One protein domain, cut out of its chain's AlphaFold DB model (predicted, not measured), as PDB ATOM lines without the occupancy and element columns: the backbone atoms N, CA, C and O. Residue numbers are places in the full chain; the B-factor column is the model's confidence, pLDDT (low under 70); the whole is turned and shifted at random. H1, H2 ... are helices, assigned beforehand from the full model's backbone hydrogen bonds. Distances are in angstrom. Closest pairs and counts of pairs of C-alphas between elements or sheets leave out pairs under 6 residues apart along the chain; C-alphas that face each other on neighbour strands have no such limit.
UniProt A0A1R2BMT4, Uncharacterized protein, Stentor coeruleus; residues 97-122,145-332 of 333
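What this domain is: This is residues 97 to 122 and 145 to 332 of the 333 residues of an uncharacterized protein of Stentor coeruleus (UniProt A0A1R2BMT4). This is a long body of helices with H7 in its middle, standing crosswise between H3 on one side and H6 and H9, partly side by side, on the other. Short H12 packs on H7; H4 and H5 lie toward one end, where residues 191 to 197 stick out, and H1, H2, H10 and the last part of H13 lie at the other. The printed part has 214 residues with thirteen named helices, H1 to H13 along the chain, and no named strand: all helix. It is compact, with a radius of gyration of the C-alphas of 18.9 A, and only just elongated, spanning 66 by 33 by 32 A.

How they stand to each other: Start at H9, residues 248 to 266, and H7, residues 223 to 236, the hubs; they touch at Leu 254 and Tyr 233, closest C-alphas 6.5 A apart, about perpendicular at 76 degrees. H6, residues 198 to 213, touches H9 at a shallow tilt of 22 degrees, the same way, with C-alphas 211 and 255 closest at 5.9 A. H12, residues 305 to 309, touches H7, C-alphas 309 and 228 closest at 4.8 A. With residues 153 to 157 alone H3, residues 145 to 159, touches H7, C-alphas 156 and 231 closest at 6.0 A. H13, residues 312 to 330, touches H3 with residues 312 to 314 alone, C-alphas 313 and 149 closest at 5.8 A. H11, residues 291 to 298, only just touches H3, with 3 pairs of C-alphas within 8 A, the closest 294 and 146 at 5.6 A. H5, residues 177 to 186, touches H6, C-alphas 181 and 205 closest at 5.5 A, and H4, residues 161 to 167, touches H5, C-alphas 167 and 183 closest at 5.7 A. H2, residues 107 to 118, touches H9, C-alphas 113 and 264 closest at 5.8 A. H1, residues 97 to 103, H8, residues 242 to 246, and H10, residues 276 to 283, touch no helix. Every O i to N i+4 pair is within hydrogen-bond range in the helices other than H9, with 14 of 15, and H8, with 0 of 1 but 2 of 2 O i to N i+3 pairs.

Where its parts are: Find C-alpha 97 at (10.348, 46.839, -97.650), where H1 begins. H9 runs 27.0 A from C-alpha 248 at (41.553, 53.756, -64.972); H13 runs 27.2 A to C-alpha 330 at (8.870, 59.713, -91.192). H6 measures 21.7 A, H3 20.8 A and H7 20.2 A.

The domain as a whole: The C-alphas farthest apart, of Asn 194 and Lys 332, are 66.4 A apart. Residues 123 to 144 are not printed; C-alphas 122 and 145 stand 18.5 A apart across the cut. The link from H5 to H6 is long, 11 residues. Mean pLDDT of the printed part is 80.7; 44 residues are under 70, among them 97 to 122 and 188 to 196.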
ATOM      1  N   VAL A  97      10.483  48.194 -98.233       38.19
ATOM      2  CA  VAL A  97      10.348  46.839 -97.650       38.19
ATOM      3  C   VAL A  97      11.613  46.409 -96.885       38.19
ATOM      4  O   VAL A  97      11.524  45.712 -95.873       38.19
ATOM      5  N   ARG A  98      12.805  46.846 -97.320       50.47
ATOM      6  CA  ARG A  98      14.073  46.569 -96.619       50.47
ATOM      7  C   ARG A  98      14.199  47.422 -95.359       50.47
ATOM      8  O   ARG A  98      14.485  46.880 -94.295       50.47
ATOM      9  N   LEU A  99      13.901  48.718 -95.462       48.75
ATOM     10  CA  LEU A  99      13.847  49.640 -94.325       48.75
ATOM     11  C   LEU A  99      12.791  49.208 -93.295       48.75
ATOM     12  O   LEU A  99      13.075  49.230 -92.102       48.75
ATOM     13  N   GLN A 100      11.627  48.708 -93.731       47.25
ATOM     14  CA  GLN A 100      10.644  48.085 -92.837       47.25
ATOM     15  C   GLN A 100      11.236  46.884 -92.090       47.25
ATOM     16  O   GLN A 100      11.133  46.837 -90.865       47.25
ATOM     17  N   LYS A 101      11.922  45.957 -92.779       54.69
ATOM     18  CA  LYS A 101      12.564  44.806 -92.115       54.69
ATOM     19  C   LYS A 101      13.602  45.244 -91.069       54.69
ATOM     20  O   LYS A 101      13.640  44.663 -89.991       54.69
ATOM     21  N   ILE A 102      14.387  46.283 -91.358       54.56
ATOM     22  CA  ILE A 102      15.340  46.898 -90.414       54.56
ATOM     23  C   ILE A 102      14.592  47.533 -89.218       54.56
ATOM     24  O   ILE A 102      14.984  47.355 -88.066       54.56
ATOM     25  N   SER A 103      13.461  48.205 -89.463       49.47
ATOM     26  CA  SER A 103      12.640  48.845 -88.422       49.47
ATOM     27  C   SER A 103      11.858  47.880 -87.517       49.47
ATOM     28  O   SER A 103      11.344  48.311 -86.489       49.47
ATOM     29  N   ASN A 104      11.783  46.589 -87.866       52.38
ATOM     30  CA  ASN A 104      11.080  45.564 -87.079       52.38
ATOM     31  C   ASN A 104      11.861  45.094 -85.831       52.38
ATOM     32  O   ASN A 104      11.327  44.330 -85.028       52.38
ATOM     33  N   MET A 105      13.114  45.530 -85.660       56.03
ATOM     34  CA  MET A 105      13.867  45.392 -84.403       56.03
ATOM     35  C   MET A 105      13.153  46.145 -83.254       56.03
ATOM     36  O   MET A 105      12.481  47.146 -83.523       56.03
ATOM     37  N   PRO A 106      13.273  45.717 -81.978       56.84
ATOM     38  CA  PRO A 106      12.541  46.328 -80.870       56.84
ATOM     39  C   PRO A 106      12.770  47.840 -80.790       56.84
ATOM     40  O   PRO A 106      13.909  48.315 -80.837       56.84
ATOM     41  N   ARG A 107      11.672  48.599 -80.663       56.44
ATOM     42  CA  ARG A 107      11.686  50.072 -80.739       56.44
ATOM     43  C   ARG A 107      12.655  50.700 -79.743       56.44
ATOM     44  O   ARG A 107      13.262  51.715 -80.067       56.44
ATOM     45  N   ASP A 108      12.831  50.086 -78.579       54.69
ATOM     46  CA  ASP A 108      13.697  50.579 -77.509       54.69
ATOM     47  C   ASP A 108      15.188  50.468 -77.854       54.69
ATOM     48  O   ASP A 108      15.952  51.373 -77.536       54.69
ATOM     49  N   VAL A 109      15.605  49.432 -78.597       58.03
ATOM     50  CA  VAL A 109      16.995  49.293 -79.074       58.03
ATOM     51  C   VAL A 109      17.313  50.403 -80.078       58.03
ATOM     52  O   VAL A 109      18.304  51.115 -79.924       58.03
ATOM     53  N   TRP A 110      16.419  50.632 -81.050       65.44
ATOM     54  CA  TRP A 110      16.547  51.755 -81.983       65.44
ATOM     55  C   TRP A 110      16.499  53.111 -81.274       65.44
ATOM     56  O   TRP A 110      17.285  53.993 -81.612       65.44
ATOM     57  N   LYS A 111      15.597  53.297 -80.303       61.62
ATOM     58  CA  LYS A 111      15.439  54.549 -79.545       61.62
ATOM     59  C   LYS A 111      16.684  54.871 -78.717       61.62
ATOM     60  O   LYS A 111      17.131  56.013 -78.754       61.62
ATOM     61  N   ASN A 112      17.257  53.882 -78.036       60.97
ATOM     62  CA  ASN A 112      18.472  54.060 -77.244       60.97
ATOM     63  C   ASN A 112      19.678  54.326 -78.155       60.97
ATOM     64  O   ASN A 112      20.345  55.339 -77.981       60.97
ATOM     65  N   SER A 113      19.882  53.524 -79.208       60.81
ATOM     66  CA  SER A 113      20.960  53.757 -80.186       60.81
ATOM     67  C   SER A 113      20.874  55.156 -80.815       60.81
ATOM     68  O   SER A 113      21.877  55.850 -80.931       60.81
ATOM     69  N   ARG A 114      19.662  55.623 -81.146       56.88
ATOM     70  CA  ARG A 114      19.418  56.994 -81.627       56.88
ATOM     71  C   ARG A 114      19.737  58.062 -80.588       56.88
ATOM     72  O   ARG A 114      20.298  59.084 -80.964       56.88
ATOM     73  N   LYS A 115      19.392  57.843 -79.315       57.22
ATOM     74  CA  LYS A 115      19.687  58.786 -78.229       57.22
ATOM     75  C   LYS A 115      21.200  58.978 -78.079       57.22
ATOM     76  O   LYS A 115      21.665  60.104 -78.165       57.22
ATOM     77  N   ASN A 116      21.962  57.890 -77.972       54.56
ATOM     78  CA  ASN A 116      23.418  57.938 -77.763       54.56
ATOM     79  C   ASN A 116      24.164  58.649 -78.926       54.56
ATOM     80  O   ASN A 116      25.256  59.180 -78.736       54.56
ATOM     81  N   PHE A 117      23.580  58.670 -80.135       54.78
ATOM     82  CA  PHE A 117      24.079  59.440 -81.287       54.78
ATOM     83  C   PHE A 117      23.599  60.903 -81.298       54.78
ATOM     84  O   PHE A 117      24.336  61.779 -81.745       54.78
ATOM     85  N   ALA A 118      22.365  61.176 -80.864       49.72
ATOM     86  CA  ALA A 118      21.781  62.520 -80.863       49.72
ATOM     87  C   ALA A 118      22.328  63.401 -79.727       49.72
ATOM     88  O   ALA A 118      22.551  64.592 -79.935       49.72
ATOM     89  N   ASP A 119      22.597  62.800 -78.567       44.97
ATOM     90  CA  ASP A 119      23.121  63.474 -77.373       44.97
ATOM     91  C   ASP A 119      24.661  63.633 -77.419       44.97
ATOM     92  O   ASP A 119      25.266  64.159 -76.490       44.97
ATOM     93  N   GLY A 120      25.307  63.201 -78.513       40.31
ATOM     94  CA  GLY A 120      26.734  63.419 -78.791       40.31
ATOM     95  C   GLY A 120      27.712  62.435 -78.137       40.31
ATOM     96  O   GLY A 120      28.905  62.513 -78.421       40.31
ATOM     97  N   GLU A 121      27.238  61.494 -77.315       40.94
ATOM     98  CA  GLU A 121      28.086  60.522 -76.599       40.94
ATOM     99  C   GLU A 121      28.891  59.633 -77.570       40.94
ATOM    100  O   GLU A 121      30.095  59.445 -77.385       40.94
ATOM    101  N   ILE A 122      28.277  59.188 -78.676       42.84
ATOM    102  CA  ILE A 122      28.984  58.584 -79.820       42.84
ATOM    103  C   ILE A 122      29.259  59.665 -80.876       42.84
ATOM    104  O   ILE A 122      28.633  59.707 -81.941       42.84
ATOM    105  N   MET A 145      34.973  55.409 -98.082       83.69
ATOM    106  CA  MET A 145      34.747  54.550 -96.915       83.69
ATOM    107  C   MET A 145      35.535  53.236 -96.965       83.69
ATOM    108  O   MET A 145      35.824  52.674 -95.905       83.69
ATOM    109  N   TYR A 146      35.921  52.748 -98.151       85.75
ATOM    110  CA  TYR A 146      36.818  51.600 -98.259       85.75
ATOM    111  C   TYR A 146      38.227  51.931 -97.743       85.75
ATOM    112  O   TYR A 146      38.730  51.236 -96.857       85.75
ATOM    113  N   GLN A 147      38.853  52.994 -98.259       85.81
ATOM    114  CA  GLN A 147      40.203  53.415 -97.881       85.81
ATOM    115  C   GLN A 147      40.268  53.837 -96.417       85.81
ATOM    116  O   GLN A 147      41.151  53.363 -95.712       85.81
ATOM    117  N   GLU A 148      39.330  54.652 -95.930       85.94
ATOM    118  CA  GLU A 148      39.325  55.100 -94.530       85.94
ATOM    119  C   GLU A 148      39.203  53.920 -93.559       85.94
ATOM    120  O   GLU A 148      40.003  53.792 -92.631       85.94
ATOM    121  N   THR A 149      38.279  52.988 -93.817       89.50
ATOM    122  CA  THR A 149      38.119  51.786 -92.983       89.50
ATOM    123  C   THR A 149      39.346  50.874 -93.055       89.50
ATOM    124  O   THR A 149      39.752  50.307 -92.038       89.50
ATOM    125  N   LYS A 150      39.962  50.740 -94.237       90.44
ATOM    126  CA  LYS A 150      41.190  49.959 -94.424       90.44
ATOM    127  C   LYS A 150      42.362  50.573 -93.651       90.44
ATOM    128  O   LYS A 150      42.977  49.871 -92.853       90.44
ATOM    129  N   ILE A 151      42.632  51.865 -93.856       90.44
ATOM    130  CA  ILE A 151      43.719  52.623 -93.215       90.44
ATOM    131  C   ILE A 151      43.557  52.591 -91.695       90.44
ATOM    132  O   ILE A 151      44.514  52.279 -90.994       90.44
ATOM    133  N   PHE A 152      42.345  52.822 -91.184       91.31
ATOM    134  CA  PHE A 152      42.046  52.729 -89.755       91.31
ATOM    135  C   PHE A 152      42.360  51.334 -89.194       91.31
ATOM    136  O   PHE A 152      43.128  51.207 -88.241       91.31
ATOM    137  N   LYS A 153      41.832  50.267 -89.813       92.69
ATOM    138  CA  LYS A 153      42.063  48.887 -89.356       92.69
ATOM    139  C   LYS A 153      43.545  48.504 -89.411       92.69
ATOM    140  O   LYS A 153      44.036  47.824 -88.518       92.69
ATOM    141  N   GLU A 154      44.252  48.878 -90.474       92.75
ATOM    142  CA  GLU A 154      45.683  48.583 -90.638       92.75
ATOM    143  C   GLU A 154      46.551  49.407 -89.674       92.75
ATOM    144  O   GLU A 154      47.501  48.864 -89.117       92.75
ATOM    145  N   GLY A 155      46.171  50.656 -89.383       92.00
ATOM    146  CA  GLY A 155      46.789  51.491 -88.351       92.00
ATOM    147  C   GLY A 155      46.623  50.920 -86.940       92.00
ATOM    148  O   GLY A 155      47.615  50.783 -86.227       92.00
ATOM    149  N   VAL A 156      45.407  50.503 -86.560       93.12
ATOM    150  CA  VAL A 156      45.138  49.820 -85.276       93.12
ATOM    151  C   VAL A 156      45.939  48.519 -85.178       93.12
ATOM    152  O   VAL A 156      46.653  48.305 -84.197       93.12
ATOM    153  N   ASP A 157      45.861  47.663 -86.206       93.25
ATOM    154  CA  ASP A 157      46.573  46.379 -86.236       93.25
ATOM    155  C   ASP A 157      48.100  46.565 -86.119       93.25
ATOM    156  O   ASP A 157      48.766  45.728 -85.510       93.25
ATOM    157  N   ALA A 158      48.657  47.648 -86.679       92.81
ATOM    158  CA  ALA A 158      50.081  47.975 -86.607       92.81
ATOM    159  C   ALA A 158      50.491  48.589 -85.257       92.81
ATOM    160  O   ALA A 158      51.412  48.074 -84.621       92.81
ATOM    161  N   LYS A 159      49.797  49.643 -84.790       91.25
ATOM    162  CA  LYS A 159      50.100  50.366 -83.533       91.25
ATOM    163  C   LYS A 159      50.055  49.439 -82.315       91.25
ATOM    164  O   LYS A 159      50.868  49.582 -81.407       91.25
ATOM    165  N   TYR A 160      49.144  48.464 -82.319       93.12
ATOM    166  CA  TYR A 160      48.914  47.558 -81.192       93.12
ATOM    167  C   TYR A 160      49.526  46.160 -81.348       93.12
ATOM    168  O   TYR A 160      49.384  45.350 -80.434       93.12
ATOM    169  N   LYS A 161      50.212  45.848 -82.462       93.38
ATOM    170  CA  LYS A 161      50.816  44.518 -82.660       93.38
ATOM    171  C   LYS A 161      51.771  44.160 -81.521       93.38
ATOM    172  O   LYS A 161      51.588  43.121 -80.899       93.38
ATOM    173  N   TYR A 162      52.770  45.006 -81.265       91.31
ATOM    174  CA  TYR A 162      53.816  44.700 -80.287       91.31
ATOM    175  C   TYR A 162      53.242  44.520 -78.880       91.31
ATOM    176  O   TYR A 162      53.550  43.525 -78.244       91.31
ATOM    177  N   LEU A 163      52.301  45.374 -78.462       91.50
ATOM    178  CA  LEU A 163      51.623  45.226 -77.172       91.50
ATOM    179  C   LEU A 163      50.805  43.923 -77.067       91.50
ATOM    180  O   LEU A 163      50.690  43.362 -75.982       91.50
ATOM    181  N   TYR A 164      50.241  43.412 -78.169       93.88
ATOM    182  CA  TYR A 164      49.621  42.081 -78.152       93.88
ATOM    183  C   TYR A 164      50.660  40.976 -77.964       93.88
ATOM    184  O   TYR A 164      50.469  40.088 -77.136       93.88
ATOM    185  N   ASP A 165      51.744  41.044 -78.738       92.00
ATOM    186  CA  ASP A 165      52.805  40.039 -78.753       92.00
ATOM    187  C   ASP A 165      53.627  40.054 -77.429       92.00
ATOM    188  O   ASP A 165      54.192  39.031 -77.053       92.00
ATOM    189  N   GLU A 166      53.635  41.175 -76.687       90.38
ATOM    190  CA  GLU A 166      54.164  41.324 -75.314       90.38
ATOM    191  C   GLU A 166      53.250  40.718 -74.234       90.38
ATOM    192  O   GLU A 166      53.745  40.170 -73.249       90.38
ATOM    193  N   ILE A 167      51.921  40.819 -74.388       92.25
ATOM    194  CA  ILE A 167      50.961  40.207 -73.453       92.25
ATOM    195  C   ILE A 167      50.895  38.692 -73.693       92.25
ATOM    196  O   ILE A 167      50.994  37.914 -72.751       92.25
ATOM    197  N   ASP A 168      50.777  38.247 -74.947       92.81
ATOM    198  CA  ASP A 168      50.818  36.827 -75.322       92.81
ATOM    199  C   ASP A 168      52.270  36.325 -75.454       92.81
ATOM    200  O   ASP A 168      52.691  35.812 -76.493       92.81
ATOM    201  N   LEU A 169      53.037  36.467 -74.365       85.38
ATOM    202  CA  LEU A 169      54.456  36.098 -74.233       85.38
ATOM    203  C   LEU A 169      54.742  34.622 -74.575       85.38
ATOM    204  O   LEU A 169      55.851  34.259 -74.960       85.38
ATOM    205  N   HIS A 170      53.734  33.761 -74.425       88.00
ATOM    206  CA  HIS A 170      53.796  32.331 -74.736       88.00
ATOM    207  C   HIS A 170      53.223  31.980 -76.126       88.00
ATOM    208  O   HIS A 170      53.205  30.808 -76.497       88.00
ATOM    209  N   HIS A 171      52.780  32.981 -76.893       90.31
ATOM    210  CA  HIS A 171      52.274  32.884 -78.268       90.31
ATOM    211  C   HIS A 171      51.129  31.864 -78.449       90.31
ATOM    212  O   HIS A 171      51.051  31.141 -79.446       90.31
ATOM    213  N   ASN A 172      50.207  31.823 -77.485       91.50
ATOM    214  CA  ASN A 172      49.031  30.951 -77.474       91.50
ATOM    215  C   ASN A 172      47.924  31.383 -78.463       91.50
ATOM    216  O   ASN A 172      46.957  30.644 -78.679       91.50
ATOM    217  N   GLY A 173      48.000  32.596 -79.016       93.38
ATOM    218  CA  GLY A 173      46.938  33.243 -79.793       93.38
ATOM    219  C   GLY A 173      45.788  33.796 -78.936       93.38
ATOM    220  O   GLY A 173      44.734  34.170 -79.470       93.38
ATOM    221  N   TYR A 174      45.962  33.816 -77.613       94.75
ATOM    222  CA  TYR A 174      45.045  34.380 -76.627       94.75
ATOM    223  C   TYR A 174      45.792  34.717 -75.332       94.75
ATOM    224  O   TYR A 174      46.787  34.073 -75.022       94.75
ATOM    225  N   PHE A 175      45.231  35.624 -74.529       93.69
ATOM    226  CA  PHE A 175      45.680  35.863 -73.156       93.69
ATOM    227  C   PHE A 175      44.573  35.654 -72.107       93.69
ATOM    228  O   PHE A 175      43.367  35.659 -72.408       93.69
ATOM    229  N   ILE A 176      45.010  35.439 -70.868       92.62
ATOM    230  CA  ILE A 176      44.233  35.358 -69.626       92.62
ATOM    231  C   ILE A 176      44.607  36.522 -68.681       92.62
ATOM    232  O   ILE A 176      45.314  37.449 -69.065       92.62
ATOM    233  N   LEU A 177      44.094  36.515 -67.445       92.62
ATOM    234  CA  LEU A 177      44.388  37.555 -66.449       92.62
ATOM    235  C   LEU A 177      45.875  37.592 -66.062       92.62
ATOM    236  O   LEU A 177      46.452  38.671 -65.943       92.62
ATOM    237  N   ASP A 178      46.484  36.423 -65.868       91.81
ATOM    238  CA  ASP A 178      47.843  36.314 -65.329       91.81
ATOM    239  C   ASP A 178      48.901  36.826 -66.325       91.81
ATOM    240  O   ASP A 178      49.894  37.420 -65.916       91.81
ATOM    241  N   ASP A 179      48.633  36.734 -67.630       93.19
ATOM    242  CA  ASP A 179      49.463  37.330 -68.687       93.19
ATOM    243  C   ASP A 179      49.517  38.867 -68.580       93.19
ATOM    244  O   ASP A 179      50.568  39.480 -68.760       93.19
ATOM    245  N   ILE A 180      48.401  39.510 -68.206       91.75
ATOM    246  CA  ILE A 180      48.347  40.962 -67.967       91.75
ATOM    247  C   ILE A 180      49.079  41.328 -66.671       91.75
ATOM    248  O   ILE A 180      49.741  42.365 -66.621       91.75
ATOM    249  N   ILE A 181      49.001  40.486 -65.632       90.88
ATOM    250  CA  ILE A 181      49.795  40.659 -64.404       90.88
ATOM    251  C   ILE A 181      51.290  40.610 -64.752       90.88
ATOM    252  O   ILE A 181      52.029  41.514 -64.366       90.88
ATOM    253  N   ASN A 182      51.719  39.620 -65.541       89.56
ATOM    254  CA  ASN A 182      53.102  39.474 -65.997       89.56
ATOM    255  C   ASN A 182      53.561  40.678 -66.835       89.56
ATOM    256  O   ASN A 182      54.608  41.252 -66.545       89.56
ATOM    257  N   MET A 183      52.765  41.122 -67.815       89.69
ATOM    258  CA  MET A 183      53.072  42.311 -68.622       89.69
ATOM    259  C   MET A 183      53.230  43.567 -67.751       89.69
ATOM    260  O   MET A 183      54.197  44.309 -67.921       89.69
ATOM    261  N   LEU A 184      52.344  43.796 -66.775       86.88
ATOM    262  CA  LEU A 184      52.432  44.958 -65.878       86.88
ATOM    263  C   LEU A 184      53.649  44.918 -64.937       86.88
ATOM    264  O   LEU A 184      54.130  45.983 -64.553       86.88
ATOM    265  N   ILE A 185      54.149  43.729 -64.583       84.56
ATOM    266  CA  ILE A 185      55.411  43.559 -63.841       84.56
ATOM    267  C   ILE A 185      56.606  43.869 -64.752       84.56
ATOM    268  O   ILE A 185      57.484  44.644 -64.380       84.56
ATOM    269  N   LEU A 186      56.644  43.274 -65.948       81.38
ATOM    270  CA  LEU A 186      57.803  43.316 -66.847       81.38
ATOM    271  C   LEU A 186      58.006  44.678 -67.530       81.38
ATOM    272  O   LEU A 186      59.141  45.100 -67.725       81.38
ATOM    273  N   THR A 187      56.924  45.374 -67.888       75.44
ATOM    274  CA  THR A 187      56.984  46.646 -68.641       75.44
ATOM    275  C   THR A 187      57.344  47.866 -67.795       75.44
ATOM    276  O   THR A 187      57.563  48.944 -68.344       75.44
ATOM    277  N   GLY A 188      57.353  47.756 -66.462       67.56
ATOM    278  CA  GLY A 188      57.585  48.908 -65.585       67.56
ATOM    279  C   GLY A 188      56.490  49.986 -65.650       67.56
ATOM    280  O   GLY A 188      56.688  51.080 -65.126       67.56
ATOM    281  N   LEU A 189      55.304  49.691 -66.211       62.56
ATOM    282  CA  LEU A 189      54.121  50.582 -66.263       62.56
ATOM    283  C   LEU A 189      53.479  50.870 -64.877       62.56
ATOM    284  O   LEU A 189      52.320  51.297 -64.775       62.56
ATOM    285  N   GLN A 190      54.244  50.649 -63.805       59.53
ATOM    286  CA  GLN A 190      54.012  51.055 -62.420       59.53
ATOM    287  C   GLN A 190      55.039  52.121 -61.990       59.53
ATOM    288  O   GLN A 190      55.719  51.986 -60.975       59.53
ATOM    289  N   SER A 191      55.163  53.205 -62.757       46.00
ATOM    290  CA  SER A 191      55.990  54.346 -62.357       46.00
ATOM    291  C   SER A 191      55.504  54.967 -61.033       46.00
ATOM    292  O   SER A 191      54.360  55.418 -60.951       46.00
ATOM    293  N   ASN A 192      56.424  55.091 -60.068       43.44
ATOM    294  CA  ASN A 192      56.424  56.046 -58.941       43.44
ATOM    295  C   ASN A 192      55.745  55.685 -57.591       43.44
ATOM    296  O   ASN A 192      55.517  56.602 -56.804       43.44
ATOM    297  N   HIS A 193      55.502  54.413 -57.233       46.94
ATOM    298  CA  HIS A 193      55.097  54.067 -55.849       46.94
ATOM    299  C   HIS A 193      55.802  52.824 -55.278       46.94
ATOM    300  O   HIS A 193      55.513  51.702 -55.684       46.94
ATOM    301  N   ASN A 194      56.665  53.034 -54.275       48.16
ATOM    302  CA  ASN A 194      57.498  51.993 -53.648       48.16
ATOM    303  C   ASN A 194      56.726  50.977 -52.775       48.16
ATOM    304  O   ASN A 194      57.263  49.914 -52.485       48.16
ATOM    305  N   ASP A 195      55.478  51.271 -52.389       50.50
ATOM    306  CA  ASP A 195      54.676  50.480 -51.436       50.50
ATOM    307  C   ASP A 195      53.371  49.925 -52.056       50.50
ATOM    308  O   ASP A 195      52.284  49.995 -51.476       50.50
ATOM    309  N   GLN A 196      53.442  49.384 -53.276       60.66
ATOM    310  CA  GLN A 196      52.295  48.764 -53.960       60.66
ATOM    311  C   GLN A 196      52.283  47.238 -53.767       60.66
ATOM    312  O   GLN A 196      53.088  46.510 -54.343       60.66
ATOM    313  N   SER A 197      51.330  46.727 -52.981       76.25
ATOM    314  CA  SER A 197      51.154  45.277 -52.813       76.25
ATOM    315  C   SER A 197      50.659  44.585 -54.096       76.25
ATOM    316  O   SER A 197      49.933  45.171 -54.903       76.25
ATOM    317  N   TYR A 198      50.950  43.285 -54.229       82.06
ATOM    318  CA  TYR A 198      50.462  42.423 -55.321       82.06
ATOM    319  C   TYR A 198      48.934  42.494 -55.537       82.06
ATOM    320  O   TYR A 198      48.451  42.320 -56.655       82.06
ATOM    321  N   LEU A 199      48.158  42.800 -54.490       83.88
ATOM    322  CA  LEU A 199      46.705  42.969 -54.583       83.88
ATOM    323  C   LEU A 199      46.304  44.178 -55.447       83.88
ATOM    324  O   LEU A 199      45.335  44.079 -56.197       83.88
ATOM    325  N   ALA A 200      47.051  45.285 -55.387       84.25
ATOM    326  CA  ALA A 200      46.780  46.485 -56.181       84.25
ATOM    327  C   ALA A 200      47.131  46.274 -57.666       84.25
ATOM    328  O   ALA A 200      46.319  46.567 -58.546       84.25
ATOM    329  N   LEU A 201      48.288  45.656 -57.935       85.88
ATOM    330  CA  LEU A 201      48.682  45.168 -59.263       85.88
ATOM    331  C   LEU A 201      47.602  44.256 -59.868       85.88
ATOM    332  O   LEU A 201      47.143  44.489 -60.987       85.88
ATOM    333  N   ARG A 202      47.153  43.248 -59.108       90.12
ATOM    334  CA  ARG A 202      46.107  42.307 -59.531       90.12
ATOM    335  C   ARG A 202      44.754  42.990 -59.752       90.12
ATOM    336  O   ARG A 202      44.021  42.572 -60.644       90.12
ATOM    337  N   GLY A 203      44.439  44.042 -58.992       90.38
ATOM    338  CA  GLY A 203      43.283  44.909 -59.230       90.38
ATOM    339  C   GLY A 203      43.352  45.588 -60.600       90.38
ATOM    340  O   GLY A 203      42.470  45.374 -61.429       90.38
ATOM    341  N   LYS A 204      44.447  46.306 -60.890       88.81
ATOM    342  CA  LYS A 204      44.658  46.967 -62.193       88.81
ATOM    343  C   LYS A 204      44.641  45.969 -63.359       88.81
ATOM    344  O   LYS A 204      44.011  46.233 -64.380       88.81
ATOM    345  N   ALA A 205      45.279  44.807 -63.203       91.62
ATOM    346  CA  ALA A 205      45.251  43.745 -64.209       91.62
ATOM    347  C   ALA A 205      43.829  43.216 -64.460       91.62
ATOM    348  O   ALA A 205      43.444  43.012 -65.612       91.62
ATOM    349  N   LEU A 206      43.029  43.041 -63.400       93.19
ATOM    350  CA  LEU A 206      41.633  42.616 -63.501       93.19
ATOM    351  C   LEU A 206      40.766  43.671 -64.197       93.19
ATOM    352  O   LEU A 206      39.953  43.304 -65.043       93.19
ATOM    353  N   ASP A 207      40.968  44.957 -63.905       92.12
ATOM    354  CA  ASP A 207      40.261  46.046 -64.583       92.12
ATOM    355  C   ASP A 207      40.533  46.051 -66.098       92.12
ATOM    356  O   ASP A 207      39.599  46.152 -66.902       92.12
ATOM    357  N   ILE A 208      41.798  45.891 -66.499       92.81
ATOM    358  CA  ILE A 208      42.198  45.795 -67.911       92.81
ATOM    359  C   ILE A 208      41.598  44.532 -68.547       92.81
ATOM    360  O   ILE A 208      40.965  44.617 -69.602       92.81
ATOM    361  N   PHE A 209      41.732  43.372 -67.889       93.88
ATOM    362  CA  PHE A 209      41.194  42.099 -68.373       93.88
ATOM    363  C   PHE A 209      39.686  42.179 -68.622       93.88
ATOM    364  O   PHE A 209      39.224  41.793 -69.692       93.88
ATOM    365  N   GLN A 210      38.920  42.724 -67.671       93.81
ATOM    366  CA  GLN A 210      37.468  42.877 -67.794       93.81
ATOM    367  C   GLN A 210      37.078  43.755 -68.988       93.81
ATOM    368  O   GLN A 210      36.173  43.382 -69.733       93.81
ATOM    369  N   THR A 211      37.778  44.874 -69.214       94.69
ATOM    370  CA  THR A 211      37.523  45.770 -70.356       94.69
ATOM    371  C   THR A 211      37.701  45.046 -71.691       94.69
ATOM    372  O   THR A 211      36.842  45.158 -72.565       94.69
ATOM    373  N   PHE A 212      38.754  44.232 -71.834       94.69
ATOM    374  CA  PHE A 212      38.919  43.376 -73.012       94.69
ATOM    375  C   PHE A 212      37.875  42.247 -73.087       94.69
ATOM    376  O   PHE A 212      37.353  41.942 -74.163       94.69
ATOM    377  N   PHE A 213      37.527  41.644 -71.948       94.31
ATOM    378  CA  PHE A 213      36.612  40.506 -71.870       94.31
ATOM    379  C   PHE A 213      35.194  40.850 -72.344       94.31
ATOM    380  O   PHE A 213      34.531  39.995 -72.928       94.31
ATOM    381  N   LEU A 214      34.753  42.110 -72.190       93.62
ATOM    382  CA  LEU A 214      33.482  42.608 -72.739       93.62
ATOM    383  C   LEU A 214      33.294  42.266 -74.228       93.62
ATOM    384  O   LEU A 214      32.165  42.026 -74.668       93.62
ATOM    385  N   VAL A 215      34.362  42.302 -75.027       94.94
ATOM    386  CA  VAL A 215      34.290  42.130 -76.488       94.94
ATOM    387  C   VAL A 215      34.374  40.660 -76.913       94.94
ATOM    388  O   VAL A 215      33.905  40.310 -78.001       94.94
ATOM    389  N   SER A 216      34.901  39.778 -76.057       92.75
ATOM    390  CA  SER A 216      35.047  38.360 -76.384       92.75
ATOM    391  C   SER A 216      33.714  37.602 -76.388       92.75
ATOM    392  O   SER A 216      32.736  37.960 -75.735       92.75
ATOM    393  N   MET A 217      33.696  36.485 -77.119       87.00
ATOM    394  CA  MET A 217      32.633  35.471 -77.058       87.00
ATOM    395  C   MET A 217      33.099  34.170 -76.386       87.00
ATOM    396  O   MET A 217      32.394  33.162 -76.446       87.00
ATOM    397  N   LYS A 218      34.305  34.158 -75.804       86.56
ATOM    398  CA  LYS A 218      34.958  32.989 -75.203       86.56
ATOM    399  C   LYS A 218      35.471  33.331 -73.800       86.56
ATOM    400  O   LYS A 218      35.550  34.490 -73.421       86.56
ATOM    401  N   SER A 219      35.892  32.317 -73.050       80.19
ATOM    402  CA  SER A 219      36.569  32.461 -71.750       80.19
ATOM    403  C   SER A 219      38.036  32.927 -71.842       80.19
ATOM    404  O   SER A 219      38.747  32.906 -70.841       80.19
ATOM    405  N   ARG A 220      38.513  33.305 -73.036       88.31
ATOM    406  CA  ARG A 220      39.903  33.670 -73.350       88.31
ATOM    407  C   ARG A 220      39.907  34.775 -74.397       88.31
ATOM    408  O   ARG A 220      39.119  34.707 -75.341       88.31
ATOM    409  N   ILE A 221      40.809  35.740 -74.253       94.56
ATOM    410  CA  ILE A 221      40.808  36.960 -75.058       94.56
ATOM    411  C   ILE A 221      41.775  36.772 -76.222       94.56
ATOM    412  O   ILE A 221      42.990  36.756 -76.043       94.56
ATOM    413  N   ASN A 222      41.231  36.557 -77.420       95.50
ATOM    414  CA  ASN A 222      42.043  36.302 -78.612       95.50
ATOM    415  C   ASN A 222      42.422  37.606 -79.329       95.50
ATOM    416  O   ASN A 222      41.790  38.644 -79.132       95.50
ATOM    417  N   ARG A 223      43.409  37.538 -80.225       95.31
ATOM    418  CA  ARG A 223      43.939  38.697 -80.966       95.31
ATOM    419  C   ARG A 223      42.883  39.555 -81.684       95.31
ATOM    420  O   ARG A 223      43.062  40.764 -81.810       95.31
ATOM    421  N   LYS A 224      41.761  38.971 -82.130       94.62
ATOM    422  CA  LYS A 224      40.650  39.727 -82.742       94.62
ATOM    423  C   LYS A 224      39.829  40.502 -81.709       94.62
ATOM    424  O   LYS A 224      39.371  41.594 -82.028       94.62
ATOM    425  N   ASP A 225      39.654  39.950 -80.507       95.81
ATOM    426  CA  ASP A 225      38.947  40.604 -79.397       95.81
ATOM    427  C   ASP A 225      39.756  41.819 -78.922       95.81
ATOM    428  O   ASP A 225      39.219  42.921 -78.813       95.81
ATOM    429  N   PHE A 226      41.070  41.628 -78.742       96.31
ATOM    430  CA  PHE A 226      42.029  42.674 -78.376       96.31
ATOM    431  C   PHE A 226      42.015  43.846 -79.366       96.31
ATOM    432  O   PHE A 226      41.699  44.968 -78.976       96.31
ATOM    433  N   PHE A 227      42.249  43.594 -80.662       96.06
ATOM    434  CA  PHE A 227      42.223  44.661 -81.671       96.06
ATOM    435  C   PHE A 227      40.842  45.324 -81.819       96.06
ATOM    436  O   PHE A 227      40.772  46.485 -82.213       96.06
ATOM    437  N   GLY A 228      39.744  44.634 -81.483       96.19
ATOM    438  CA  GLY A 228      38.413  45.246 -81.412       96.19
ATOM    439  C   GLY A 228      38.312  46.316 -80.322       96.19
ATOM    440  O   GLY A 228      37.719  47.365 -80.547       96.19
ATOM    441  N   VAL A 229      38.943  46.100 -79.167       96.25
ATOM    442  CA  VAL A 229      39.004  47.092 -78.080       96.25
ATOM    443  C   VAL A 229      39.982  48.220 -78.396       96.25
ATOM    444  O   VAL A 229      39.648  49.386 -78.189       96.25
ATOM    445  N   CYS A 230      41.146  47.904 -78.970       95.06
ATOM    446  CA  CYS A 230      42.097  48.914 -79.439       95.06
ATOM    447  C   CYS A 230      41.482  49.837 -80.505       95.06
ATOM    448  O   CYS A 230      41.743  51.032 -80.488       95.06
ATOM    449  N   ALA A 231      40.609  49.321 -81.378       95.00
ATOM    450  CA  ALA A 231      39.883  50.139 -82.347       95.00
ATOM    451  C   ALA A 231      38.930  51.154 -81.681       95.00
ATOM    452  O   ALA A 231      38.907  52.312 -82.087       95.00
ATOM    453  N   VAL A 232      38.185  50.770 -80.636       94.62
ATOM    454  CA  VAL A 232      37.341  51.730 -79.890       94.62
ATOM    455  C   VAL A 232      38.199  52.772 -79.172       94.62
ATOM    456  O   VAL A 232      37.843  53.946 -79.140       94.62
ATOM    457  N   TYR A 233      39.354  52.368 -78.639       92.94
ATOM    458  CA  TYR A 233      40.296  53.303 -78.030       92.94
ATOM    459  C   TYR A 233      40.851  54.317 -79.048       92.94
ATOM    460  O   TYR A 233      40.761  55.512 -78.791       92.94
ATOM    461  N   GLU A 234      41.346  53.887 -80.215       90.75
ATOM    462  CA  GLU A 234      41.858  54.813 -81.247       90.75
ATOM    463  C   GLU A 234      40.772  55.741 -81.799       90.75
ATOM    464  O   GLU A 234      41.048  56.894 -82.112       90.75
ATOM    465  N   HIS A 235      39.534  55.251 -81.906       89.81
ATOM    466  CA  HIS A 235      38.392  56.063 -82.322       89.81
ATOM    467  C   HIS A 235      38.074  57.172 -81.306       89.81
ATOM    468  O   HIS A 235      37.832  58.314 -81.689       89.81
ATOM    469  N   ASN A 236      38.092  56.845 -80.013       85.44
ATOM    470  CA  ASN A 236      37.719  57.774 -78.946       85.44
ATOM    471  C   ASN A 236      38.876  58.681 -78.490       85.44
ATOM    472  O   ASN A 236      38.634  59.754 -77.939       85.44
ATOM    473  N   PHE A 237      40.126  58.253 -78.682       85.69
ATOM    474  CA  PHE A 237      41.328  58.907 -78.158       85.69
ATOM    475  C   PHE A 237      42.456  58.995 -79.214       85.69
ATOM    476  O   PHE A 237      43.580  58.565 -78.941       85.69
ATOM    477  N   PRO A 238      42.210  59.561 -80.417       74.19
ATOM    478  CA  PRO A 238      43.128  59.474 -81.565       74.19
ATOM    479  C   PRO A 238      44.503  60.132 -81.352       74.19
ATOM    480  O   PRO A 238      45.472  59.763 -82.012       74.19
ATOM    481  N   GLU A 239      44.614  61.089 -80.427       74.62
ATOM    482  CA  GLU A 239      45.878  61.753 -80.063       74.62
ATOM    483  C   GLU A 239      46.606  61.068 -78.883       74.62
ATOM    484  O   GLU A 239      47.653  61.534 -78.437       74.62
ATOM    485  N   SER A 240      46.065  59.970 -78.339       70.81
ATOM    486  CA  SER A 240      46.549  59.371 -77.091       70.81
ATOM    487  C   SER A 240      47.665  58.334 -77.299       70.81
ATOM    488  O   SER A 240      47.692  57.548 -78.257       70.81
ATOM    489  N   SER A 241      48.623  58.348 -76.368       75.75
ATOM    490  CA  SER A 241      49.764  57.433 -76.318       75.75
ATOM    491  C   SER A 241      49.369  56.070 -75.751       75.75
ATOM    492  O   SER A 241      48.478  55.968 -74.914       75.75
ATOM    493  N   LEU A 242      50.115  55.017 -76.106       72.25
ATOM    494  CA  LEU A 242      49.917  53.655 -75.575       72.25
ATOM    495  C   LEU A 242      49.866  53.592 -74.032       72.25
ATOM    496  O   LEU A 242      49.137  52.777 -73.476       72.25
ATOM    497  N   SER A 243      50.566  54.491 -73.330       68.88
ATOM    498  CA  SER A 243      50.498  54.621 -71.868       68.88
ATOM    499  C   SER A 243      49.136  55.109 -71.344       68.88
ATOM    500  O   SER A 243      48.720  54.701 -70.259       68.88
ATOM    501  N   GLY A 244      48.402  55.917 -72.117       71.81
ATOM    502  CA  GLY A 244      47.058  56.400 -71.784       71.81
ATOM    503  C   GLY A 244      45.981  55.310 -71.786       71.81
ATOM    504  O   GLY A 244      44.948  55.469 -71.132       71.81
ATOM    505  N   PHE A 245      46.234  54.183 -72.462       74.00
ATOM    506  CA  PHE A 245      45.346  53.015 -72.514       74.00
ATOM    507  C   PHE A 245      45.126  52.373 -71.133       74.00
ATOM    508  O   PHE A 245      44.042  51.879 -70.836       74.00
ATOM    509  N   PHE A 246      46.143  52.408 -70.265       79.62
ATOM    510  CA  PHE A 246      46.145  51.732 -68.963       79.62
ATOM    511  C   PHE A 246      45.796  52.646 -67.774       79.62
ATOM    512  O   PHE A 246      46.087  52.303 -66.623       79.62
ATOM    513  N   ILE A 247      45.189  53.806 -68.038       83.75
ATOM    514  CA  ILE A 247      44.671  54.732 -67.023       83.75
ATOM    515  C   ILE A 247      43.217  54.355 -66.703       83.75
ATOM    516  O   ILE A 247      42.406  54.165 -67.609       83.75
ATOM    517  N   SER A 248      42.864  54.260 -65.417       83.19
ATOM    518  CA  SER A 248      41.553  53.756 -64.972       83.19
ATOM    519  C   SER A 248      40.362  54.575 -65.483       83.19
ATOM    520  O   SER A 248      39.326  54.005 -65.813       83.19
ATOM    521  N   GLU A 249      40.512  55.898 -65.610       86.88
ATOM    522  CA  GLU A 249      39.491  56.766 -66.210       86.88
ATOM    523  C   GLU A 249      39.261  56.429 -67.693       86.88
ATOM    524  O   GLU A 249      38.120  56.279 -68.134       86.88
ATOM    525  N   THR A 250      40.344  56.235 -68.454       88.06
ATOM    526  CA  THR A 250      40.291  55.842 -69.866       88.06
ATOM    527  C   THR A 250      39.661  54.464 -70.034       88.06
ATOM    528  O   THR A 250      38.803  54.292 -70.896       88.06
ATOM    529  N   LEU A 251      40.011  53.501 -69.171       89.75
ATOM    530  CA  LEU A 251      39.376  52.181 -69.138       89.75
ATOM    531  C   LEU A 251      37.871  52.288 -68.850       89.75
ATOM    532  O   LEU A 251      37.087  51.597 -69.494       89.75
ATOM    533  N   GLN A 252      37.442  53.169 -67.939       90.25
ATOM    534  CA  GLN A 252      36.020  53.345 -67.646       90.25
ATOM    535  C   GLN A 252      35.252  53.998 -68.806       90.25
ATOM    536  O   GLN A 252      34.180  53.515 -69.168       90.25
ATOM    537  N   LYS A 253      35.816  55.028 -69.446       89.81
ATOM    538  CA  LYS A 253      35.254  55.618 -70.674       89.81
ATOM    539  C   LYS A 253      35.158  54.579 -71.802       89.81
ATOM    540  O   LYS A 253      34.117  54.448 -72.438       89.81
ATOM    541  N   LEU A 254      36.204  53.773 -71.987       91.88
ATOM    542  CA  LEU A 254      36.262  52.693 -72.976       91.88
ATOM    543  C   LEU A 254      35.204  51.602 -72.717       91.88
ATOM    544  O   LEU A 254      34.568  51.138 -73.661       91.88
ATOM    545  N   ARG A 255      34.952  51.227 -71.453       93.50
ATOM    546  CA  ARG A 255      33.857  50.308 -71.072       93.50
ATOM    547  C   ARG A 255      32.481  50.852 -71.448       93.50
ATOM    548  O   ARG A 255      31.678  50.087 -71.983       93.50
ATOM    549  N   ASN A 256      32.222  52.135 -71.182       90.06
ATOM    550  CA  ASN A 256      30.949  52.783 -71.508       90.06
ATOM    551  C   ASN A 256      30.695  52.724 -73.024       90.06
ATOM    552  O   ASN A 256      29.729  52.086 -73.450       90.06
ATOM    553  N   SER A 257      31.640  53.210 -73.839       90.56
ATOM    554  CA  SER A 257      31.506  53.179 -75.302       90.56
ATOM    555  C   SER A 257      31.431  51.759 -75.873       90.56
ATOM    556  O   SER A 257      30.673  51.514 -76.805       90.56
ATOM    557  N   ILE A 258      32.127  50.767 -75.300       94.38
ATOM    558  CA  ILE A 258      31.945  49.348 -75.672       94.38
ATOM    559  C   ILE A 258      30.525  48.846 -75.332       94.38
ATOM    560  O   ILE A 258      29.991  47.972 -76.023       94.38
ATOM    561  N   GLY A 259      29.896  49.375 -74.281       89.94
ATOM    562  CA  GLY A 259      28.495  49.130 -73.937       89.94
ATOM    563  C   GLY A 259      27.516  49.772 -74.923       89.94
ATOM    564  O   GLY A 259      26.585  49.109 -75.379       89.94
ATOM    565  N   GLU A 260      27.747  51.027 -75.302       88.12
ATOM    566  CA  GLU A 260      26.932  51.771 -76.271       88.12
ATOM    567  C   GLU A 260      27.043  51.177 -77.685       88.12
ATOM    568  O   GLU A 260      26.031  50.850 -78.307       88.12
ATOM    569  N   LEU A 261      28.264  50.921 -78.167       92.81
ATOM    570  CA  LEU A 261      28.533  50.296 -79.468       92.81
ATOM    571  C   LEU A 261      27.959  48.877 -79.572       92.81
ATOM    572  O   LEU A 261      27.664  48.408 -80.673       92.81
ATOM    573  N   ARG A 262      27.731  48.191 -78.445       93.12
ATOM    574  CA  ARG A 262      26.992  46.922 -78.434       93.12
ATOM    575  C   ARG A 262      25.514  47.110 -78.759       93.12
ATOM    576  O   ARG A 262      24.957  46.245 -79.424       93.12
ATOM    577  N   GLN A 263      24.898  48.218 -78.344       87.44
ATOM    578  CA  GLN A 263      23.516  48.548 -78.715       87.44
ATOM    579  C   GLN A 263      23.425  48.741 -80.239       87.44
ATOM    580  O   GLN A 263      22.599  48.099 -80.890       87.44
ATOM    581  N   VAL A 264      24.371  49.496 -80.816       88.12
ATOM    582  CA  VAL A 264      24.524  49.675 -82.274       88.12
ATOM    583  C   VAL A 264      24.700  48.332 -82.992       88.12
ATOM    584  O   VAL A 264      24.002  48.056 -83.966       88.12
ATOM    585  N   PHE A 265      25.587  47.460 -82.496       91.25
ATOM    586  CA  PHE A 265      25.763  46.107 -83.032       91.25
ATOM    587  C   PHE A 265      24.466  45.288 -82.965       91.25
ATOM    588  O   PHE A 265      24.114  44.625 -83.942       91.25
ATOM    589  N   THR A 266      23.713  45.364 -81.860       89.31
ATOM    590  CA  THR A 266      22.448  44.625 -81.732       89.31
ATOM    591  C   THR A 266      21.368  45.072 -82.712       89.31
ATOM    592  O   THR A 266      20.576  44.223 -83.098       89.31
ATOM    593  N   CYS A 267      21.378  46.312 -83.223       84.19
ATOM    594  CA  CYS A 267      20.483  46.727 -84.318       84.19
ATOM    595  C   CYS A 267      20.677  45.917 -85.618       84.19
ATOM    596  O   CYS A 267      19.783  45.897 -86.465       84.19
ATOM    597  N   TYR A 268      21.834  45.267 -85.784       84.81
ATOM    598  CA  TYR A 268      22.227  44.539 -86.997       84.81
ATOM    599  C   TYR A 268      22.507  43.051 -86.775       84.81
ATOM    600  O   TYR A 268      22.541  42.286 -87.738       84.81
ATOM    601  N   SER A 269      22.758  42.631 -85.533       88.62
ATOM    602  CA  SER A 269      23.150  41.260 -85.225       88.62
ATOM    603  C   SER A 269      21.952  40.371 -84.905       88.62
ATOM    604  O   SER A 269      21.142  40.707 -84.039       88.62
ATOM    605  N   LYS A 270      21.929  39.171 -85.479       84.06
ATOM    606  CA  LYS A 270      21.093  38.057 -85.035       84.06
ATOM    607  C   LYS A 270      21.986  36.965 -84.443       84.06
ATOM    608  O   LYS A 270      23.074  36.708 -84.940       84.06
ATOM    609  N   ASP A 271      21.559  36.329 -83.355       83.81
ATOM    610  CA  ASP A 271      22.264  35.176 -82.767       83.81
ATOM    611  C   ASP A 271      23.761  35.454 -82.431       83.81
ATOM    612  O   ASP A 271      24.590  34.546 -82.409       83.81
ATOM    613  N   LYS A 272      24.090  36.725 -82.113       87.62
ATOM    614  CA  LYS A 272      25.433  37.318 -81.858       87.62
ATOM    615  C   LYS A 272      26.321  37.600 -83.089       87.62
ATOM    616  O   LYS A 272      27.484  37.968 -82.909       87.62
ATOM    617  N   PHE A 273      25.797  37.504 -84.309       91.56
ATOM    618  CA  PHE A 273      26.520  37.803 -85.552       91.56
ATOM    619  C   PHE A 273      25.683  38.675 -86.494       91.56
ATOM    620  O   PHE A 273      24.463  38.571 -86.519       91.56
ATOM    621  N   ILE A 274      26.313  39.507 -87.319       88.75
ATOM    622  CA  ILE A 274      25.625  40.130 -88.460       88.75
ATOM    623  C   ILE A 274      25.687  39.142 -89.635       88.75
ATOM    624  O   ILE A 274      26.784  38.785 -90.076       88.75
ATOM    625  N   ASP A 275      24.532  38.689 -90.143       82.38
ATOM    626  CA  ASP A 275      24.479  37.882 -91.372       82.38
ATOM    627  C   ASP A 275      24.907  38.757 -92.559       82.38
ATOM    628  O   ASP A 275      24.370  39.840 -92.800       82.38
ATOM    629  N   TYR A 276      25.859  38.257 -93.338       79.88
ATOM    630  CA  TYR A 276      26.322  38.853 -94.586       79.88
ATOM    631  C   TYR A 276      25.182  39.161 -95.579       79.88
ATOM    632  O   TYR A 276      25.246  40.160 -96.298       79.88
ATOM    633  N   LYS A 277      24.099  38.370 -95.600       78.12
ATOM    634  CA  LYS A 277      22.898  38.655 -96.411       78.12
ATOM    635  C   LYS A 277      22.161  39.911 -95.943       78.12
ATOM    636  O   LYS A 277      21.642  40.666 -96.769       78.12
ATOM    637  N   GLU A 278      22.111  40.142 -94.636       75.81
ATOM    638  CA  GLU A 278      21.466  41.315 -94.043       75.81
ATOM    639  C   GLU A 278      22.372  42.540 -94.183       75.81
ATOM    640  O   GLU A 278      21.917  43.571 -94.669       75.81
ATOM    641  N   LEU A 279      23.677  42.388 -93.945       81.44
ATOM    642  CA  LEU A 279      24.706  43.396 -94.216       81.44
ATOM    643  C   LEU A 279      24.672  43.900 -95.668       81.44
ATOM    644  O   LEU A 279      24.581  45.103 -95.906       81.44
ATOM    645  N   LYS A 280      24.648  42.984 -96.647       79.06
ATOM    646  CA  LYS A 280      24.486  43.314 -98.072       79.06
ATOM    647  C   LYS A 280      23.163  44.031 -98.360       79.06
ATOM    648  O   LYS A 280      23.111  44.879 -99.246       79.06
ATOM    649  N   SER A 281      22.103  43.712 -97.620       74.12
ATOM    650  CA  SER A 281      20.803  44.376 -97.764       74.12
ATOM    651  C   SER A 281      20.812  45.802 -97.202       74.12
ATOM    652  O   SER A 281      20.184  46.669 -97.802       74.12
ATOM    653  N   ILE A 282      21.542  46.048 -96.108       76.12
ATOM    654  CA  ILE A 282      21.723  47.374 -95.494       76.12
ATOM    655  C   ILE A 282      22.618  48.256 -96.378       76.12
ATOM    656  O   ILE A 282      22.239  49.376 -96.715       76.12
ATOM    657  N   MET A 283      23.765  47.740 -96.832       77.62
ATOM    658  CA  MET A 283      24.679  48.466 -97.730       77.62
ATOM    659  C   MET A 283      24.029  48.834 -99.071       77.62
ATOM    660  O   MET A 283      24.307  49.894 -99.624       77.62
ATOM    661  N   ALA A 284      23.111  47.996 -99.562       73.44
ATOM    662  CA  ALA A 284      22.298  48.276-100.745       73.44
ATOM    663  C   ALA A 284      21.097  49.216-100.488       73.44
ATOM    664  O   ALA A 284      20.310  49.432-101.408       73.44
ATOM    665  N   CYS A 285      20.917  49.726 -99.265       69.06
ATOM    666  CA  CYS A 285      20.028  50.851 -98.952       69.06
ATOM    667  C   CYS A 285      20.821  52.155 -98.776       69.06
ATOM    668  O   CYS A 285      20.384  53.195 -99.249       69.06
ATOM    669  N   VAL A 286      22.014  52.113 -98.172       72.88
ATOM    670  CA  VAL A 286      22.872  53.308 -97.990       72.88
ATOM    671  C   VAL A 286      23.776  53.626 -99.198       72.88
ATOM    672  O   VAL A 286      24.729  54.383 -99.069       72.88
ATOM    673  N   ASN A 287      23.467  53.065-100.377       69.50
ATOM    674  CA  ASN A 287      24.064  53.387-101.684       69.50
ATOM    675  C   ASN A 287      25.605  53.493-101.698       69.50
ATOM    676  O   ASN A 287      26.178  54.464-102.189       69.50
ATOM    677  N   VAL A 288      26.284  52.464-101.176       68.38
ATOM    678  CA  VAL A 288      27.756  52.383-101.157       68.38
ATOM    679  C   VAL A 288      28.315  52.213-102.581       68.38
ATOM    680  O   VAL A 288      28.280  51.105-103.119       68.38
ATOM    681  N   ASP A 289      28.893  53.270-103.166       65.38
ATOM    682  CA  ASP A 289      29.559  53.212-104.486       65.38
ATOM    683  C   ASP A 289      30.623  52.094-104.548       65.38
ATOM    684  O   ASP A 289      30.715  51.341-105.515       65.38
ATOM    685  N   GLU A 290      31.407  51.940-103.477       72.38
ATOM    686  CA  GLU A 290      32.509  50.973-103.369       72.38
ATOM    687  C   GLU A 290      32.080  49.599-102.826       72.38
ATOM    688  O   GLU A 290      32.913  48.854-102.298       72.38
ATOM    689  N   PHE A 291      30.789  49.247-102.927       75.12
ATOM    690  CA  PHE A 291      30.222  48.063-102.269       75.12
ATOM    691  C   PHE A 291      31.079  46.804-102.462       75.12
ATOM    692  O   PHE A 291      31.347  46.112-101.489       75.12
ATOM    693  N   GLY A 292      31.566  46.526-103.677       77.31
ATOM    694  CA  GLY A 292      32.380  45.337-103.963       77.31
ATOM    695  C   GLY A 292      33.693  45.240-103.170       77.31
ATOM    696  O   GLY A 292      34.076  44.143-102.765       77.31
ATOM    697  N   LEU A 293      34.365  46.363-102.897       81.56
ATOM    698  CA  LEU A 293      35.639  46.386-102.164       81.56
ATOM    699  C   LEU A 293      35.412  46.194-100.659       81.56
ATOM    700  O   LEU A 293      36.021  45.323-100.035       81.56
ATOM    701  N   ILE A 294      34.459  46.946-100.105       82.25
ATOM    702  CA  ILE A 294      34.009  46.819 -98.712       82.25
ATOM    703  C   ILE A 294      33.475  45.407 -98.439       82.25
ATOM    704  O   ILE A 294      33.844  44.785 -97.442       82.25
ATOM    705  N   ASN A 295      32.676  44.861 -99.359       80.88
ATOM    706  CA  ASN A 295      32.155  43.499 -99.312       80.88
ATOM    707  C   ASN A 295      33.289  42.475 -99.177       80.88
ATOM    708  O   ASN A 295      33.265  41.672 -98.251       80.88
ATOM    709  N   ASN A 296      34.305  42.534-100.043       82.94
ATOM    710  CA  ASN A 296      35.423  41.584-100.025       82.94
ATOM    711  C   ASN A 296      36.285  41.696 -98.754       82.94
ATOM    712  O   ASN A 296      36.764  40.685 -98.244       82.94
ATOM    713  N   MET A 297      36.445  42.905 -98.206       83.62
ATOM    714  CA  MET A 297      37.151  43.137 -96.940       83.62
ATOM    715  C   MET A 297      36.450  42.461 -95.746       83.62
ATOM    716  O   MET A 297      37.109  41.907 -94.859       83.62
ATOM    717  N   ILE A 298      35.114  42.487 -95.711       83.44
ATOM    718  CA  ILE A 298      34.337  42.042 -94.544       83.44
ATOM    719  C   ILE A 298      33.767  40.621 -94.671       83.44
ATOM    720  O   ILE A 298      33.615  39.967 -93.640       83.44
ATOM    721  N   SER A 299      33.531  40.100 -95.882       78.19
ATOM    722  CA  SER A 299      32.828  38.824 -96.129       78.19
ATOM    723  C   SER A 299      33.596  37.550 -95.760       78.19
ATOM    724  O   SER A 299      33.016  36.469 -95.790       78.19
ATOM    725  N   VAL A 300      34.890  37.653 -95.439       78.38
ATOM    726  CA  VAL A 300      35.776  36.499 -95.178       78.38
ATOM    727  C   VAL A 300      35.334  35.664 -93.964       78.38
ATOM    728  O   VAL A 300      35.588  34.466 -93.917       78.38
ATOM    729  N   GLU A 301      34.669  36.273 -92.976       80.69
ATOM    730  CA  GLU A 301      34.196  35.593 -91.761       80.69
ATOM    731  C   GLU A 301      32.878  36.210 -91.258       80.69
ATOM    732  O   GLU A 301      32.667  37.411 -91.461       80.69
ATOM    733  N   PRO A 302      32.033  35.456 -90.522       86.31
ATOM    734  CA  PRO A 302      30.879  36.009 -89.812       86.31
ATOM    735  C   PRO A 302      31.268  37.174 -88.895       86.31
ATOM    736  O   PRO A 302      32.228  37.086 -88.123       86.31
ATOM    737  N   ILE A 303      30.508  38.269 -88.948       91.88
ATOM    738  CA  ILE A 303      30.830  39.486 -88.200       91.88
ATOM    739  C   ILE A 303      30.251  39.383 -86.790       91.88
ATOM    740  O   ILE A 303      29.100  39.737 -86.539       91.88
ATOM    741  N   ASN A 304      31.068  38.873 -85.870       93.75
ATOM    742  CA  ASN A 304      30.836  39.000 -84.435       93.75
ATOM    743  C   ASN A 304      31.163  40.424 -83.943       93.75
ATOM    744  O   ASN A 304      31.701  41.246 -84.687       93.75
ATOM    745  N   PHE A 305      30.893  40.702 -82.666       95.62
ATOM    746  CA  PHE A 305      31.110  42.035 -82.095       95.62
ATOM    747  C   PHE A 305      32.576  42.506 -82.176       95.62
ATOM    748  O   PHE A 305      32.832  43.637 -82.577       95.62
ATOM    749  N   ALA A 306      33.552  41.628 -81.922       95.44
ATOM    750  CA  ALA A 306      34.975  41.942 -82.098       95.44
ATOM    751  C   ALA A 306      35.324  42.379 -83.538       95.44
ATOM    752  O   ALA A 306      36.045  43.356 -83.746       95.44
ATOM    753  N   ARG A 307      34.785  41.683 -84.551       93.88
ATOM    754  CA  ARG A 307      34.984  42.005 -85.973       93.88
ATOM    755  C   ARG A 307      34.242  43.284 -86.379       93.88
ATOM    756  O   ARG A 307      34.783  44.036 -87.178       93.88
ATOM    757  N   PHE A 308      33.072  43.565 -85.799       95.00
ATOM    758  CA  PHE A 308      32.356  44.839 -85.954       95.00
ATOM    759  C   PHE A 308      33.204  46.025 -85.464       95.00
ATOM    760  O   PHE A 308      33.419  46.964 -86.225       95.00
ATOM    761  N   LEU A 309      33.781  45.944 -84.259       96.06
ATOM    762  CA  LEU A 309      34.622  47.019 -83.711       96.06
ATOM    763  C   LEU A 309      35.921  47.238 -84.511       96.06
ATOM    764  O   LEU A 309      36.361  48.371 -84.669       96.06
ATOM    765  N   ARG A 310      36.512  46.195 -85.113       94.06
ATOM    766  CA  ARG A 310      37.669  46.360 -86.024       94.06
ATOM    767  C   ARG A 310      37.329  47.041 -87.359       94.06
ATOM    768  O   ARG A 310      38.240  47.432 -88.081       94.06
ATOM    769  N   PHE A 311      36.048  47.202 -87.683       92.88
ATOM    770  CA  PHE A 311      35.555  47.943 -88.849       92.88
ATOM    771  C   PHE A 311      34.676  49.138 -88.423       92.88
ATOM    772  O   PHE A 311      33.751  49.518 -89.141       92.88
ATOM    773  N   LEU A 312      34.947  49.720 -87.246       92.12
ATOM    774  CA  LEU A 312      34.090  50.723 -86.609       92.12
ATOM    775  C   LEU A 312      33.700  51.923 -87.505       92.12
ATOM    776  O   LEU A 312      32.506  52.223 -87.522       92.12
ATOM    777  N   PRO A 313      34.594  52.557 -88.301       89.00
ATOM    778  CA  PRO A 313      34.217  53.688 -89.161       89.00
ATOM    779  C   PRO A 313      33.086  53.349 -90.143       89.00
ATOM    780  O   PRO A 313      32.072  54.044 -90.187       89.00
ATOM    781  N   LEU A 314      33.207  52.219 -90.850       88.62
ATOM    782  CA  LEU A 314      32.191  51.702 -91.772       88.62
ATOM    783  C   LEU A 314      30.844  51.459 -91.082       88.62
ATOM    784  O   LEU A 314      29.792  51.767 -91.641       88.62
ATOM    785  N   PHE A 315      30.865  50.876 -89.881       89.25
ATOM    786  CA  PHE A 315      29.644  50.541 -89.149       89.25
ATOM    787  C   PHE A 315      28.959  51.763 -88.530       89.25
ATOM    788  O   PHE A 315      27.730  51.825 -88.547       89.25
ATOM    789  N   LEU A 316      29.725  52.743 -88.045       87.38
ATOM    790  CA  LEU A 316      29.195  54.017 -87.556       87.38
ATOM    791  C   LEU A 316      28.591  54.845 -88.694       87.38
ATOM    792  O   LEU A 316      27.430  55.238 -88.599       87.38
ATOM    793  N   TRP A 317      29.322  55.017 -89.801       86.38
ATOM    794  CA  TRP A 317      28.825  55.695 -91.002       86.38
ATOM    795  C   TRP A 317      27.520  55.062 -91.511       86.38
ATOM    796  O   TRP A 317      26.510  55.744 -91.687       86.38
ATOM    797  N   MET A 318      27.496  53.734 -91.650       85.25
ATOM    798  CA  MET A 318      26.310  52.992 -92.084       85.25
ATOM    799  C   MET A 318      25.133  53.134 -91.103       85.25
ATOM    800  O   MET A 318      23.981  53.146 -91.542       85.25
ATOM    801  N   HIS A 319      25.384  53.288 -89.797       86.69
ATOM    802  CA  HIS A 319      24.334  53.579 -88.816       86.69
ATOM    803  C   HIS A 319      23.766  54.991 -88.974       86.69
ATOM    804  O   HIS A 319      22.546  55.163 -88.974       86.69
ATOM    805  N   THR A 320      24.628  55.987 -89.188       83.12
ATOM    806  CA  THR A 320      24.221  57.370 -89.461       83.12
ATOM    807  C   THR A 320      23.360  57.476 -90.719       83.12
ATOM    808  O   THR A 320      22.289  58.085 -90.664       83.12
ATOM    809  N   GLU A 321      23.753  56.845 -91.831       83.25
ATOM    810  CA  GLU A 321      22.952  56.876 -93.064       83.25
ATOM    811  C   GLU A 321      21.613  56.127 -92.918       83.25
ATOM    812  O   GLU A 321      20.581  56.621 -93.377       83.25
ATOM    813  N   VAL A 322      21.574  54.996 -92.198       81.62
ATOM    814  CA  VAL A 322      20.307  54.305 -91.875       81.62
ATOM    815  C   VAL A 322      19.393  55.171 -90.995       81.62
ATOM    816  O   VAL A 322      18.186  55.217 -91.241       81.62
ATOM    817  N   ILE A 323      19.926  55.889 -89.996       80.50
ATOM    818  CA  ILE A 323      19.127  56.800 -89.160       80.50
ATOM    819  C   ILE A 323      18.512  57.919 -90.008       80.50
ATOM    820  O   ILE A 323      17.290  58.094 -89.950       80.50
ATOM    821  N   LYS A 324      19.322  58.610 -90.829       79.19
ATOM    822  CA  LYS A 324      18.862  59.678 -91.736       79.19
ATOM    823  C   LYS A 324      17.712  59.202 -92.621       79.19
ATOM    824  O   LYS A 324      16.644  59.809 -92.611       79.19
ATOM    825  N   GLN A 325      17.891  58.074 -93.316       76.00
ATOM    826  CA  GLN A 325      16.865  57.513 -94.199       76.00
ATOM    827  C   GLN A 325      15.564  57.180 -93.458       76.00
ATOM    828  O   GLN A 325      14.480  57.401 -93.999       76.00
ATOM    829  N   ILE A 326      15.636  56.658 -92.229       75.19
ATOM    830  CA  ILE A 326      14.434  56.351 -91.443       75.19
ATOM    831  C   ILE A 326      13.685  57.636 -91.058       75.19
ATOM    832  O   ILE A 326      12.457  57.643 -91.111       75.19
ATOM    833  N   ASP A 327      14.379  58.715 -90.693       73.75
ATOM    834  CA  ASP A 327      13.716  59.958 -90.273       73.75
ATOM    835  C   ASP A 327      13.197  60.783 -91.450       73.75
ATOM    836  O   ASP A 327      12.049  61.223 -91.415       73.75
ATOM    837  N   GLU A 328      13.938  60.849 -92.556       75.44
ATOM    838  CA  GLU A 328      13.426  61.383 -93.820       75.44
ATOM    839  C   GLU A 328      12.145  60.690 -94.300       75.44
ATOM    840  O   GLU A 328      11.307  61.326 -94.936       75.44
ATOM    841  N   ASN A 329      11.992  59.386 -94.047       64.94
ATOM    842  CA  ASN A 329      10.776  58.649 -94.398       64.94
ATOM    843  C   ASN A 329       9.632  58.857 -93.390       64.94
ATOM    844  O   ASN A 329       8.480  58.652 -93.765       64.94
ATOM    845  N   LYS A 330       9.910  59.288 -92.149       59.38
ATOM    846  CA  LYS A 330       8.870  59.713 -91.192       59.38
ATOM    847  C   LYS A 330       8.338  61.104 -91.510       59.38
ATOM    848  O   LYS A 330       7.146  61.314 -91.385       59.38
ATOM    849  N   SER A 331       9.182  62.026 -91.973       53.72
ATOM    850  CA  SER A 331       8.765  63.377 -92.396       53.72
ATOM    851  C   SER A 331       7.967  63.412 -93.712       53.72
ATOM    852  O   SER A 331       7.669  64.490 -94.218       53.72
ATOM    853  N   LYS A 332       7.670  62.245 -94.300       46.94
ATOM    854  CA  LYS A 332       6.941  62.054 -95.567       46.94
ATOM    855  C   LYS A 332       5.682  61.179 -95.364       46.94
ATOM    856  O   LYS A 332       5.198  60.581 -96.328       46.94
TER     857      LYS A 332